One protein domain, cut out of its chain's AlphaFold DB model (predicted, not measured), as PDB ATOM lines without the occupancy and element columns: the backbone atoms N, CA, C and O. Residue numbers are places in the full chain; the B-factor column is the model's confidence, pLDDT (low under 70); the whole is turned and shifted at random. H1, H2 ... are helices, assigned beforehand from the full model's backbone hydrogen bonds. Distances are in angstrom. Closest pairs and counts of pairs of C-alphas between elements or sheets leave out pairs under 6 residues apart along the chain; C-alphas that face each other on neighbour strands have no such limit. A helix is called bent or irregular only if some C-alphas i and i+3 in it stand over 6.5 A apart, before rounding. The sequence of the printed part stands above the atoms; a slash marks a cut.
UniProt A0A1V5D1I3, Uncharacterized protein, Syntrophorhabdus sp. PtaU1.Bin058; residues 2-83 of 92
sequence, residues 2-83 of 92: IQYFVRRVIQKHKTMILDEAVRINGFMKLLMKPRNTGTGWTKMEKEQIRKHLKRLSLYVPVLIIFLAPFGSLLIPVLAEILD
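What this domain is: This is residues 2 to 83 of the 92 residues of an uncharacterized protein of Syntrophorhabdus sp. PtaU1.Bin058 (UniProt A0A1V5D1I3). The model is a loose, open helical hairpin, its two long helices H2 and H3 joined at one end and splayed at a steep tilt, with a smaller piece beyond the open end of each arm. H1 makes a corner with the beginning of H2 and sticks out with residues 2 to 12, while H4 and H5 form a small V that continues from the end of H3. The printed part has 82 residues with five named helices, H1 to H5 in order along the chain, and no named strand; the class is all helix. The whole is loose, with a radius of gyration of the C-alphas of 16.3 A, and it spans 43 by 35 by 22 A.

Where its parts are: H2, the longest helix, covers residues 14 to 37 and measures 33.1 A from first to last C-alpha, with C-alpha 14 at (-30.048, 6.725, -19.160). It has a kink of 38 degrees near residue 31 and is irregular, with C-alphas 31 and 34 7.4 A apart. H3 covers residues 43 to 59 over 25.3 A. H1 covers residues 2 to 12, from C-alpha 2 at (-14.992, 10.995, -11.050). H4, residues 61 to 67, is neither bent nor irregular, but only just: C-alphas 62 and 65 are 6.0 A apart. H5, residues 71 to 82, is only just irregular, with C-alphas 73 and 76 6.9 A apart; it ends with C-alpha 82 at (-28.274, 9.280, 1.906).

How they stand to each other: H2 and H3 are a helical hairpin and touch, H2 with residues 24 to 31 alone and H3 with residues 45 to 52 alone. Their closest C-alphas, of Phe 27 and Ile 49, are 6.8 A apart. They run opposite ways at a steep tilt of 39 degrees. H1 is close to H2 but not clearly touching: the closest C-alphas, of Ile 10 and Ile 17, are 7.7 A apart, and the lines are about perpendicular at 86 degrees. H3 and H4 meet only through their link. H4 and H5 touch only at the corner, where the closest C-alphas, of Ile 65 and Gly 71, are 5.6 A apart; they run opposite ways at a steep tilt of 49 degrees. H5 is apart from H1, H2 and H3. Every O i to N i+4 pair is within hydrogen-bond range in H1, against 15 of 20 in H2, 11 of 13 in H3, 5 of 8 in H5 and 0 of 3 in H4, where 4 of 4 O i to N i+3 pairs are within range.

The domain as a whole: The C-alphas of Tyr 4 and Thr 39, the two farthest apart, are 44.6 A apart. Residues 2 to 19, 34 to 40 and 57 to 62 stand free. The printed part has no cut, and its four links between helices are tight. The mean pLDDT of the printed part is 80.4; it is under 70 at residues 2 to 7, 10, 15 to 25 and 59 to 61.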
ATOM      1  N   ILE A   2     -13.912  11.952 -11.387       51.94
ATOM      2  CA  ILE A   2     -14.992  10.995 -11.050       51.94
ATOM      3  C   ILE A   2     -16.383  11.471 -11.504       51.94
ATOM      4  O   ILE A   2     -17.120  10.719 -12.134       51.94
ATOM      5  N   GLN A   3     -16.723  12.744 -11.279       53.12
ATOM      6  CA  GLN A   3     -18.026  13.297 -11.679       53.12
ATOM      7  C   GLN A   3     -18.270  13.254 -13.198       53.12
ATOM      8  O   GLN A   3     -19.403  13.079 -13.643       53.12
ATOM      9  N   TYR A   4     -17.210  13.378 -13.999       68.69
ATOM     10  CA  TYR A   4     -17.289  13.338 -15.460       68.69
ATOM     11  C   TYR A   4     -17.522  11.908 -15.959       68.69
ATOM     12  O   TYR A   4     -18.329  11.676 -16.858       68.69
ATOM     13  N   PHE A   5     -16.864  10.939 -15.317       67.81
ATOM     14  CA  PHE A   5     -17.050   9.517 -15.584       67.81
ATOM     15  C   PHE A   5     -18.464   9.054 -15.211       67.81
ATOM     16  O   PHE A   5     -19.155   8.465 -16.040       67.81
ATOM     17  N   VAL A   6     -18.942   9.417 -14.016       64.69
ATOM     18  CA  VAL A   6     -20.305   9.111 -13.551       64.69
ATOM     19  C   VAL A   6     -21.353   9.703 -14.492       64.69
ATOM     20  O   VAL A   6     -22.259   8.992 -14.920       64.69
ATOM     21  N   ARG A   7     -21.212  10.972 -14.900       66.69
ATOM     22  CA  ARG A   7     -22.122  11.588 -15.881       66.69
ATOM     23  C   ARG A   7     -22.121  10.845 -17.215       66.69
ATOM     24  O   ARG A   7     -23.189  10.629 -17.777       66.69
ATOM     25  N   ARG A   8     -20.956  10.419 -17.710       74.56
ATOM     26  CA  ARG A   8     -20.838   9.689 -18.980       74.56
ATOM     27  C   ARG A   8     -21.508   8.311 -18.914       74.56
ATOM     28  O   ARG A   8     -22.230   7.945 -19.837       74.56
ATOM     29  N   VAL A   9     -21.326   7.584 -17.812       71.88
ATOM     30  CA  VAL A   9     -21.979   6.287 -17.569       71.88
ATOM     31  C   VAL A   9     -23.496   6.455 -17.443       71.88
ATOM     32  O   VAL A   9     -24.245   5.737 -18.100       71.88
ATOM     33  N   ILE A  10     -23.962   7.447 -16.678       68.19
ATOM     34  CA  ILE A  10     -25.398   7.730 -16.524       68.19
ATOM     35  C   ILE A  10     -26.036   8.094 -17.866       68.19
ATOM     36  O   ILE A  10     -27.120   7.607 -18.161       68.19
ATOM     37  N   GLN A  11     -25.382   8.909 -18.699       73.44
ATOM     38  CA  GLN A  11     -25.909   9.261 -20.022       73.44
ATOM     39  C   GLN A  11     -25.983   8.045 -20.951       73.44
ATOM     40  O   GLN A  11     -26.991   7.855 -21.626       73.44
ATOM     41  N   LYS A  12     -24.961   7.182 -20.933       79.00
ATOM     42  CA  LYS A  12     -24.916   5.962 -21.751       79.00
ATOM     43  C   LYS A  12     -26.007   4.952 -21.379       79.00
ATOM     44  O   LYS A  12     -26.516   4.261 -22.253       79.00
ATOM     45  N   HIS A  13     -26.387   4.888 -20.103       73.81
ATOM     46  CA  HIS A  13     -27.393   3.949 -19.592       73.81
ATOM     47  C   HIS A  13     -28.707   4.629 -19.185       73.81
ATOM     48  O   HIS A  13     -29.530   4.026 -18.500       73.81
ATOM     49  N   LYS A  14     -28.932   5.879 -19.606       70.06
ATOM     50  CA  LYS A  14     -30.048   6.725 -19.160       70.06
ATOM     51  C   LYS A  14     -31.410   6.059 -19.349       70.06
ATOM     52  O   LYS A  14     -32.235   6.104 -18.446       70.06
ATOM     53  N   THR A  15     -31.640   5.435 -20.500       68.81
ATOM     54  CA  THR A  15     -32.896   4.739 -20.815       68.81
ATOM     55  C   THR A  15     -33.119   3.529 -19.916       68.81
ATOM     56  O   THR A  15     -34.198   3.391 -19.359       68.81
ATOM     57  N   MET A  16     -32.084   2.716 -19.689       68.44
ATOM     58  CA  MET A  16     -32.128   1.576 -18.766       68.44
ATOM     59  C   MET A  16     -32.381   2.026 -17.321       68.44
ATOM     60  O   MET A  16     -33.201   1.435 -16.630       68.44
ATOM     61  N   ILE A  17     -31.721   3.100 -16.874       66.19
ATOM     62  CA  ILE A  17     -31.899   3.670 -15.530       66.19
ATOM     63  C   ILE A  17     -33.319   4.225 -15.357       66.19
ATOM     64  O   ILE A  17     -33.929   4.021 -14.311       66.19
ATOM     65  N   LEU A  18     -33.852   4.921 -16.364       63.06
ATOM     66  CA  LEU A  18     -35.211   5.466 -16.334       63.06
ATOM     67  C   LEU A  18     -36.270   4.363 -16.374       63.06
ATOM     68  O   LEU A  18     -37.231   4.429 -15.619       63.06
ATOM     69  N   ASP A  19     -36.083   3.339 -17.198       67.81
ATOM     70  CA  ASP A  19     -36.979   2.185 -17.282       67.81
ATOM     71  C   ASP A  19     -36.984   1.380 -15.965       67.81
ATOM     72  O   ASP A  19     -38.038   1.005 -15.446       67.81
ATOM     73  N   GLU A  20     -35.820   1.221 -15.326       66.00
ATOM     74  CA  GLU A  20     -35.719   0.650 -13.977       66.00
ATOM     75  C   GLU A  20     -36.384   1.556 -12.925       66.00
ATOM     76  O   GLU A  20     -37.116   1.075 -12.061       66.00
ATOM     77  N   ALA A  21     -36.214   2.879 -13.021       63.81
ATOM     78  CA  ALA A  21     -36.860   3.842 -12.129       63.81
ATOM     79  C   ALA A  21     -38.394   3.833 -12.267       63.81
ATOM     80  O   ALA A  21     -39.103   3.911 -11.264       63.81
ATOM     81  N   VAL A  22     -38.917   3.678 -13.488       62.44
ATOM     82  CA  VAL A  22     -40.354   3.525 -13.767       62.44
ATOM     83  C   VAL A  22     -40.880   2.215 -13.178       62.44
ATOM     84  O   VAL A  22     -41.920   2.222 -12.518       62.44
ATOM     85  N   ARG A  23     -40.132   1.108 -13.303       63.75
ATOM     86  CA  ARG A  23     -40.458  -0.164 -12.629       63.75
ATOM     87  C   ARG A  23     -40.463  -0.048 -11.101       63.75
ATOM     88  O   ARG A  23     -41.267  -0.701 -10.438       63.75
ATOM     89  N   ILE A  24     -39.594   0.790 -10.534       63.97
ATOM     90  CA  ILE A  24     -39.505   1.049  -9.087       63.97
ATOM     91  C   ILE A  24     -40.603   2.020  -8.601       63.97
ATOM     92  O   ILE A  24     -40.962   2.000  -7.421       63.97
ATOM     93  N   ASN A  25     -41.206   2.822  -9.483       64.12
ATOM     94  CA  ASN A  25     -42.231   3.807  -9.118       64.12
ATOM     95  C   ASN A  25     -43.466   3.147  -8.453       64.12
ATOM     96  O   ASN A  25     -44.011   3.653  -7.470       64.12
ATOM     97  N   GLY A  26     -43.838   1.937  -8.889       74.19
ATOM     98  CA  GLY A  26     -44.872   1.125  -8.233       74.19
ATOM     99  C   GLY A  26     -44.426   0.489  -6.909       74.19
ATOM    100  O   GLY A  26     -45.223   0.370  -5.977       74.19
ATOM    101  N   PHE A  27     -43.142   0.136  -6.792       83.12
ATOM    102  CA  PHE A  27     -42.580  -0.472  -5.586       83.12
ATOM    103  C   PHE A  27     -42.647   0.476  -4.391       83.12
ATOM    104  O   PHE A  27     -43.070   0.068  -3.314       83.12
ATOM    105  N   MET A  28     -42.291   1.751  -4.577       83.19
ATOM    106  CA  MET A  28     -42.317   2.712  -3.473       83.19
ATOM    107  C   MET A  28     -43.742   2.977  -2.977       83.19
ATOM    108  O   MET A  28     -43.976   3.032  -1.771       83.19
ATOM    109  N   LYS A  29     -44.716   3.056  -3.893       84.38
ATOM    110  CA  LYS A  29     -46.141   3.164  -3.547       84.38
ATOM    111  C   LYS A  29     -46.615   1.956  -2.734       84.38
ATOM    112  O   LYS A  29     -47.293   2.126  -1.725       84.38
ATOM    113  N   LEU A  30     -46.221   0.753  -3.147       88.75
ATOM    114  CA  LEU A  30     -46.552  -0.494  -2.463       88.75
ATOM    115  C   LEU A  30     -45.896  -0.586  -1.075       88.75
ATOM    116  O   LEU A  30     -46.549  -0.949  -0.097       88.75
ATOM    117  N   LEU A  31     -44.625  -0.194  -0.971       89.06
ATOM    118  CA  LEU A  31     -43.864  -0.164   0.278       89.06
ATOM    119  C   LEU A  31     -44.449   0.847   1.275       89.06
ATOM    120  O   LEU A  31     -44.530   0.571   2.466       89.06
ATOM    121  N   MET A  32     -44.885   2.011   0.790       88.06
ATOM    122  CA  MET A  32     -45.464   3.071   1.618       88.06
ATOM    123  C   MET A  32     -46.951   2.863   1.933       88.06
ATOM    124  O   MET A  32     -47.488   3.601   2.757       88.06
ATOM    125  N   LYS A  33     -47.631   1.872   1.335       91.38
ATOM    126  CA  LYS A  33     -49.071   1.629   1.538       91.38
ATOM    127  C   LYS A  33     -49.472   1.552   3.023       91.38
ATOM    128  O   LYS A  33     -50.388   2.296   3.382       91.38
ATOM    129  N   PRO A  34     -48.814   0.767   3.904       91.44
ATOM    130  CA  PRO A  34     -49.230   0.687   5.306       91.44
ATOM    131  C   PRO A  34     -49.104   2.020   6.033       91.44
ATOM    132  O   PRO A  34     -49.981   2.388   6.805       91.44
ATOM    133  N   ARG A  35     -48.056   2.788   5.720       86.44
ATOM    134  CA  ARG A  35     -47.843   4.124   6.275       86.44
ATOM    135  C   ARG A  35     -48.883   5.134   5.780       86.44
ATOM    136  O   ARG A  35     -49.349   5.945   6.566       86.44
ATOM    137  N   ASN A  36     -49.202   5.122   4.487       88.06
ATOM    138  CA  ASN A  36     -50.057   6.140   3.871       88.06
ATOM    139  C   ASN A  36     -51.555   5.863   4.052       88.06
ATOM    140  O   ASN A  36     -52.347   6.793   3.984       88.06
ATOM    141  N   THR A  37     -51.946   4.598   4.227       88.56
ATOM    142  CA  THR A  37     -53.361   4.181   4.244       88.56
ATOM    143  C   THR A  37     -53.791   3.507   5.545       88.56
ATOM    144  O   THR A  37     -54.975   3.254   5.722       88.56
ATOM    145  N   GLY A  38     -52.852   3.143   6.427       89.94
ATOM    146  CA  GLY A  38     -53.131   2.360   7.636       89.94
ATOM    147  C   GLY A  38     -53.458   0.882   7.378       89.94
ATOM    148  O   GLY A  38     -53.602   0.111   8.322       89.94
ATOM    149  N   THR A  39     -53.547   0.455   6.114       92.12
ATOM    150  CA  THR A  39     -53.882  -0.928   5.750       92.12
ATOM    151  C   THR A  39     -52.633  -1.783   5.538       92.12
ATOM    152  O   THR A  39     -51.691  -1.391   4.848       92.12
ATOM    153  N   GLY A  40     -52.622  -2.981   6.127       92.31
ATOM    154  CA  GLY A  40     -51.522  -3.933   5.974       92.31
ATOM    155  C   GLY A  40     -51.384  -4.481   4.548       92.31
ATOM    156  O   GLY A  40     -52.306  -4.416   3.732       92.31
ATOM    157  N   TRP A  41     -50.220  -5.061   4.249       95.06
ATOM    158  CA  TRP A  41     -49.997  -5.732   2.967       95.06
ATOM    159  C   TRP A  41     -50.774  -7.042   2.862       95.06
ATOM    160  O   TRP A  41     -50.708  -7.891   3.760       95.06
ATOM    161  N   THR A  42     -51.410  -7.259   1.713       94.81
ATOM    162  CA  THR A  42     -51.971  -8.565   1.352       94.81
ATOM    163  C   THR A  42     -50.854  -9.573   1.053       94.81
ATOM    164  O   THR A  42     -49.692  -9.211   0.849       94.81
ATOM    165  N   LYS A  43     -51.182 -10.871   0.999       95.19
ATOM    166  CA  LYS A  43     -50.203 -11.917   0.642       95.19
ATOM    167  C   LYS A  43     -49.581 -11.679  -0.741       95.19
ATOM    168  O   LYS A  43     -48.375 -11.841  -0.901       95.19
ATOM    169  N   MET A  44     -50.388 -11.246  -1.708       92.12
ATOM    170  CA  MET A  44     -49.937 -10.985  -3.077       92.12
ATOM    171  C   MET A  44     -49.003  -9.768  -3.142       92.12
ATOM    172  O   MET A  44     -47.966  -9.805  -3.801       92.12
ATOM    173  N   GLU A  45     -49.318  -8.720  -2.378       92.12
ATOM    174  CA  GLU A  45     -48.487  -7.520  -2.249       92.12
ATOM    175  C   GLU A  45     -47.132  -7.825  -1.595       92.12
ATOM    176  O   GLU A  45     -46.096  -7.338  -2.051       92.12
ATOM    177  N   LYS A  46     -47.105  -8.683  -0.565       93.19
ATOM    178  CA  LYS A  46     -45.851  -9.136   0.061       93.19
ATOM    179  C   LYS A  46     -44.951  -9.875  -0.930       93.19
ATOM    180  O   LYS A  46     -43.738  -9.668  -0.919       93.19
ATOM    181  N   GLU A  47     -45.527 -10.700  -1.800       93.12
ATOM    182  CA  GLU A  47     -44.754 -11.425  -2.811       93.12
ATOM    183  C   GLU A  47     -44.187 -10.478  -3.881       93.12
ATOM    184  O   GLU A  47     -43.019 -10.586  -4.262       93.12
ATOM    185  N   GLN A  48     -44.960  -9.468  -4.293       89.75
ATOM    186  CA  GLN A  48     -44.466  -8.405  -5.173       89.75
ATOM    187  C   GLN A  48     -43.304  -7.633  -4.531       89.75
ATOM    188  O   GLN A  48     -42.262  -7.461  -5.166       89.75
ATOM    189  N   ILE A  49     -43.431  -7.235  -3.259       89.62
ATOM    190  CA  ILE A  49     -42.355  -6.571  -2.504       89.62
ATOM    191  C   ILE A  49     -41.093  -7.436  -2.489       89.62
ATOM    192  O   ILE A  49     -40.011  -6.948  -2.814       89.62
ATOM    193  N   ARG A  50     -41.221  -8.729  -2.168       90.56
ATOM    194  CA  ARG A  50     -40.094  -9.669  -2.135       90.56
ATOM    195  C   ARG A  50     -39.396  -9.766  -3.492       90.56
ATOM    196  O   ARG A  50     -38.168  -9.713  -3.551       90.56
ATOM    197  N   LYS A  51     -40.156  -9.860  -4.586       88.25
ATOM    198  CA  LYS A  51     -39.611  -9.908  -5.952       88.25
ATOM    199  C   LYS A  51     -38.830  -8.640  -6.303       88.25
ATOM    200  O   LYS A  51     -37.742  -8.737  -6.874       88.25
ATOM    201  N   HIS A  52     -39.350  -7.467  -5.944       83.81
ATOM    202  CA  HIS A  52     -38.662  -6.194  -6.162       83.81
ATOM    203  C   HIS A  52     -37.391  -6.071  -5.315       83.81
ATOM    204  O   HIS A  52     -36.352  -5.699  -5.854       83.81
ATOM    205  N   LEU A  53     -37.432  -6.455  -4.034       84.62
ATOM    206  CA  LEU A  53     -36.259  -6.449  -3.154       84.62
ATOM    207  C   LEU A  53     -35.161  -7.401  -3.640       84.62
ATOM    208  O   LEU A  53     -33.996  -7.021  -3.652       84.62
ATOM    209  N   LYS A  54     -35.525  -8.604  -4.107       85.88
ATOM    210  CA  LYS A  54     -34.570  -9.578  -4.660       85.88
ATOM    211  C   LYS A  54     -33.902  -9.077  -5.942       85.88
ATOM    212  O   LYS A  54     -32.732  -9.354  -6.177       85.88
ATOM    213  N   ARG A  55     -34.631  -8.341  -6.786       80.69
ATOM    214  CA  ARG A  55     -34.026  -7.671  -7.946       80.69
ATOM    215  C   ARG A  55     -33.106  -6.545  -7.497       80.69
ATOM    216  O   ARG A  55     -31.974  -6.485  -7.954       80.69
ATOM    217  N   LEU A  56     -33.557  -5.711  -6.560       77.25
ATOM    218  CA  LEU A  56     -32.776  -4.589  -6.051       77.25
ATOM    219  C   LEU A  56     -31.458  -5.049  -5.415       77.25
ATOM    220  O   LEU A  56     -30.429  -4.443  -5.683       77.25
ATOM    221  N   SER A  57     -31.454  -6.148  -4.654       77.81
ATOM    222  CA  SER A  57     -30.240  -6.675  -4.017       77.81
ATOM    223  C   SER A  57     -29.135  -7.042  -5.013       77.81
ATOM    224  O   SER A  57     -27.964  -6.967  -4.658       77.81
ATOM    225  N   LEU A  58     -29.479  -7.381  -6.261       76.00
ATOM    226  CA  LEU A  58     -28.492  -7.652  -7.315       76.00
ATOM    227  C   LEU A  58     -27.783  -6.376  -7.798       76.00
ATOM    228  O   LEU A  58     -26.663  -6.452  -8.296       76.00
ATOM    229  N   TYR A  59     -28.410  -5.208  -7.629       68.88
ATOM    230  CA  TYR A  59     -27.868  -3.902  -8.018       68.88
ATOM    231  C   TYR A  59     -27.147  -3.176  -6.885       68.88
ATOM    232  O   TYR A  59     -26.486  -2.169  -7.142       68.88
ATOM    233  N   VAL A  60     -27.207  -3.696  -5.651       67.88
ATOM    234  CA  VAL A  60     -26.454  -3.141  -4.521       67.88
ATOM    235  C   VAL A  60     -25.274  -4.008  -4.030       67.88
ATOM    236  O   VAL A  60     -25.113  -4.158  -2.818       67.88
ATOM    237  N   PRO A  61     -24.375  -4.519  -4.909       65.81
ATOM    238  CA  PRO A  61     -23.143  -5.186  -4.471       65.81
ATOM    239  C   PRO A  61     -22.303  -4.334  -3.516       65.81
ATOM    240  O   PRO A  61     -21.660  -4.857  -2.613       65.81
ATOM    241  N   VAL A  62     -22.353  -3.007  -3.677       70.44
ATOM    242  CA  VAL A  62     -21.631  -2.052  -2.828       70.44
ATOM    243  C   VAL A  62     -21.991  -2.186  -1.348       70.44
ATOM    244  O   VAL A  62     -21.130  -1.943  -0.513       70.44
ATOM    245  N   LEU A  63     -23.213  -2.609  -0.995       74.31
ATOM    246  CA  LEU A  63     -23.597  -2.740   0.413       74.31
ATOM    247  C   LEU A  63     -22.918  -3.922   1.119       74.31
ATOM    248  O   LEU A  63     -22.874  -3.935   2.347       74.31
ATOM    249  N   ILE A  64     -22.336  -4.874   0.379       82.19
ATOM    250  CA  ILE A  64     -21.588  -5.995   0.970       82.19
ATOM    251  C   ILE A  64     -20.376  -5.492   1.767       82.19
ATOM    252  O   ILE A  64     -19.992  -6.119   2.750       82.19
ATOM    253  N   ILE A  65     -19.828  -4.318   1.426       84.31
ATOM    254  CA  ILE A  65     -18.717  -3.709   2.170       84.31
ATOM    255  C   ILE A  65     -19.059  -3.467   3.649       84.31
ATOM    256  O   ILE A  65     -18.174  -3.511   4.497       84.31
ATOM    257  N   PHE A  66     -20.342  -3.277   3.979       85.31
ATOM    258  CA  PHE A  66     -20.798  -3.079   5.356       85.31
ATOM    259  C   PHE A  66     -20.838  -4.373   6.178       85.31
ATOM    260  O   PHE A  66     -20.958  -4.296   7.397       85.31
ATOM    261  N   LEU A  67     -20.727  -5.545   5.542       87.75
ATOM    262  CA  LEU A  67     -20.632  -6.839   6.227       87.75
ATOM    263  C   LEU A  67     -19.182  -7.198   6.593       87.75
ATOM    264  O   LEU A  67     -18.965  -8.121   7.374       87.75
ATOM    265  N   ALA A  68     -18.191  -6.495   6.036       90.50
ATOM    266  CA  ALA A  68     -16.786  -6.712   6.356       90.50
ATOM    267  C   ALA A  68     -16.438  -6.176   7.762       90.50
ATOM    268  O   ALA A  68     -17.080  -5.232   8.242       90.50
ATOM    269  N   PRO A  69     -15.381  -6.703   8.410       91.50
ATOM    270  CA  PRO A  69     -14.794  -6.059   9.580       91.50
ATOM    271  C   PRO A  69     -14.489  -4.591   9.257       91.50
ATOM    272  O   PRO A  69     -13.958  -4.294   8.188       91.50
ATOM    273  N   PHE A  70     -14.848  -3.673  10.157       92.19
ATOM    274  CA  PHE A  70     -14.740  -2.215   9.974       92.19
ATOM    275  C   PHE A  70     -15.667  -1.576   8.926       92.19
ATOM    276  O   PHE A  70     -15.628  -0.358   8.761       92.19
ATOM    277  N   GLY A  71     -16.560  -2.327   8.272       88.50
ATOM    278  CA  GLY A  71     -17.526  -1.763   7.319       88.50
ATOM    279  C   GLY A  71     -18.417  -0.672   7.930       88.50
ATOM    280  O   GLY A  71     -18.789   0.291   7.258       88.50
ATOM    281  N   SER A  72     -18.686  -0.755   9.236       91.75
ATOM    282  CA  SER A  72     -19.425   0.265   9.989       91.75
ATOM    283  C   SER A  72     -18.748   1.641  10.005       91.75
ATOM    284  O   SER A  72     -19.448   2.648  10.108       91.75
ATOM    285  N   LEU A  73     -17.423   1.725   9.827       94.88
ATOM    286  CA  LEU A  73     -16.702   3.003   9.733       94.88
ATOM    287  C   LEU A  73     -17.113   3.820   8.503       94.88
ATOM    288  O   LEU A  73     -16.949   5.035   8.490       94.88
ATOM    289  N   LEU A  74     -17.680   3.174   7.478       90.50
ATOM    290  CA  LEU A  74     -18.201   3.841   6.286       90.50
ATOM    291  C   LEU A  74     -19.652   4.319   6.456       90.50
ATOM    292  O   LEU A  74     -20.169   5.012   5.579       90.50
ATOM    293  N   ILE A  75     -20.331   3.979   7.562       89.31
ATOM    294  CA  ILE A  75     -21.723   4.391   7.806       89.31
ATOM    295  C   ILE A  75     -21.877   5.918   7.839       89.31
ATOM    296  O   ILE A  75     -22.832   6.390   7.226       89.31
ATOM    297  N   PRO A  76     -20.983   6.717   8.458       90.00
ATOM    298  CA  PRO A  76     -21.083   8.177   8.413       90.00
ATOM    299  C   PRO A  76     -21.034   8.732   6.984       90.00
ATOM    300  O   PRO A  76     -21.835   9.593   6.630       90.00
ATOM    301  N   VAL A  77     -20.163   8.177   6.133       88.50
ATOM    302  CA  VAL A  77     -20.068   8.552   4.712       88.50
ATOM    303  C   VAL A  77     -21.363   8.204   3.979       88.50
ATOM    304  O   VAL A  77     -21.910   9.017   3.236       88.50
ATOM    305  N   LEU A  78     -21.894   7.002   4.214       85.44
ATOM    306  CA  LEU A  78     -23.171   6.583   3.641       85.44
ATOM    307  C   LEU A  78     -24.325   7.472   4.121       85.44
ATOM    308  O   LEU A  78     -25.185   7.835   3.320       85.44
ATOM    309  N   ALA A  79     -24.345   7.831   5.403       86.75
ATOM    310  CA  ALA A  79     -25.355   8.695   5.992       86.75
ATOM    311  C   ALA A  79     -25.340  10.080   5.340       86.75
ATOM    312  O   ALA A  79     -26.403  10.566   4.966       86.75
ATOM    313  N   GLU A  80     -24.168  10.676   5.114       86.25
ATOM    314  CA  GLU A  80     -24.057  11.971   4.435       86.25
ATOM    315  C   GLU A  80     -24.540  11.920   2.975       86.25
ATOM    316  O   GLU A  80     -25.195  12.850   2.504       86.25
ATOM    317  N   ILE A  81     -24.301  10.811   2.266       83.19
ATOM    318  CA  ILE A  81     -24.797  10.607   0.892       83.19
ATOM    319  C   ILE A  81     -26.320  10.383   0.865       83.19
ATOM    320  O   ILE A  81     -27.011  10.856  -0.045       83.19
ATOM    321  N   LEU A  82     -26.852   9.621   1.824       79.62
ATOM    322  CA  LEU A  82     -28.274   9.280   1.906       79.62
ATOM    323  C   LEU A  82     -29.126  10.413   2.473       79.62
ATOM    324  O   LEU A  82     -30.331  10.452   2.195       79.62
ATOM    325  N   ASP A  83     -28.539  11.320   3.253       81.38
ATOM    326  CA  ASP A  83     -29.275  12.401   3.889       81.38
ATOM    327  C   ASP A  83     -29.680  13.482   2.878       81.38
ATOM    328  O   ASP A  83     -29.074  14.536   2.711       81.38
TER     329      ASP A  83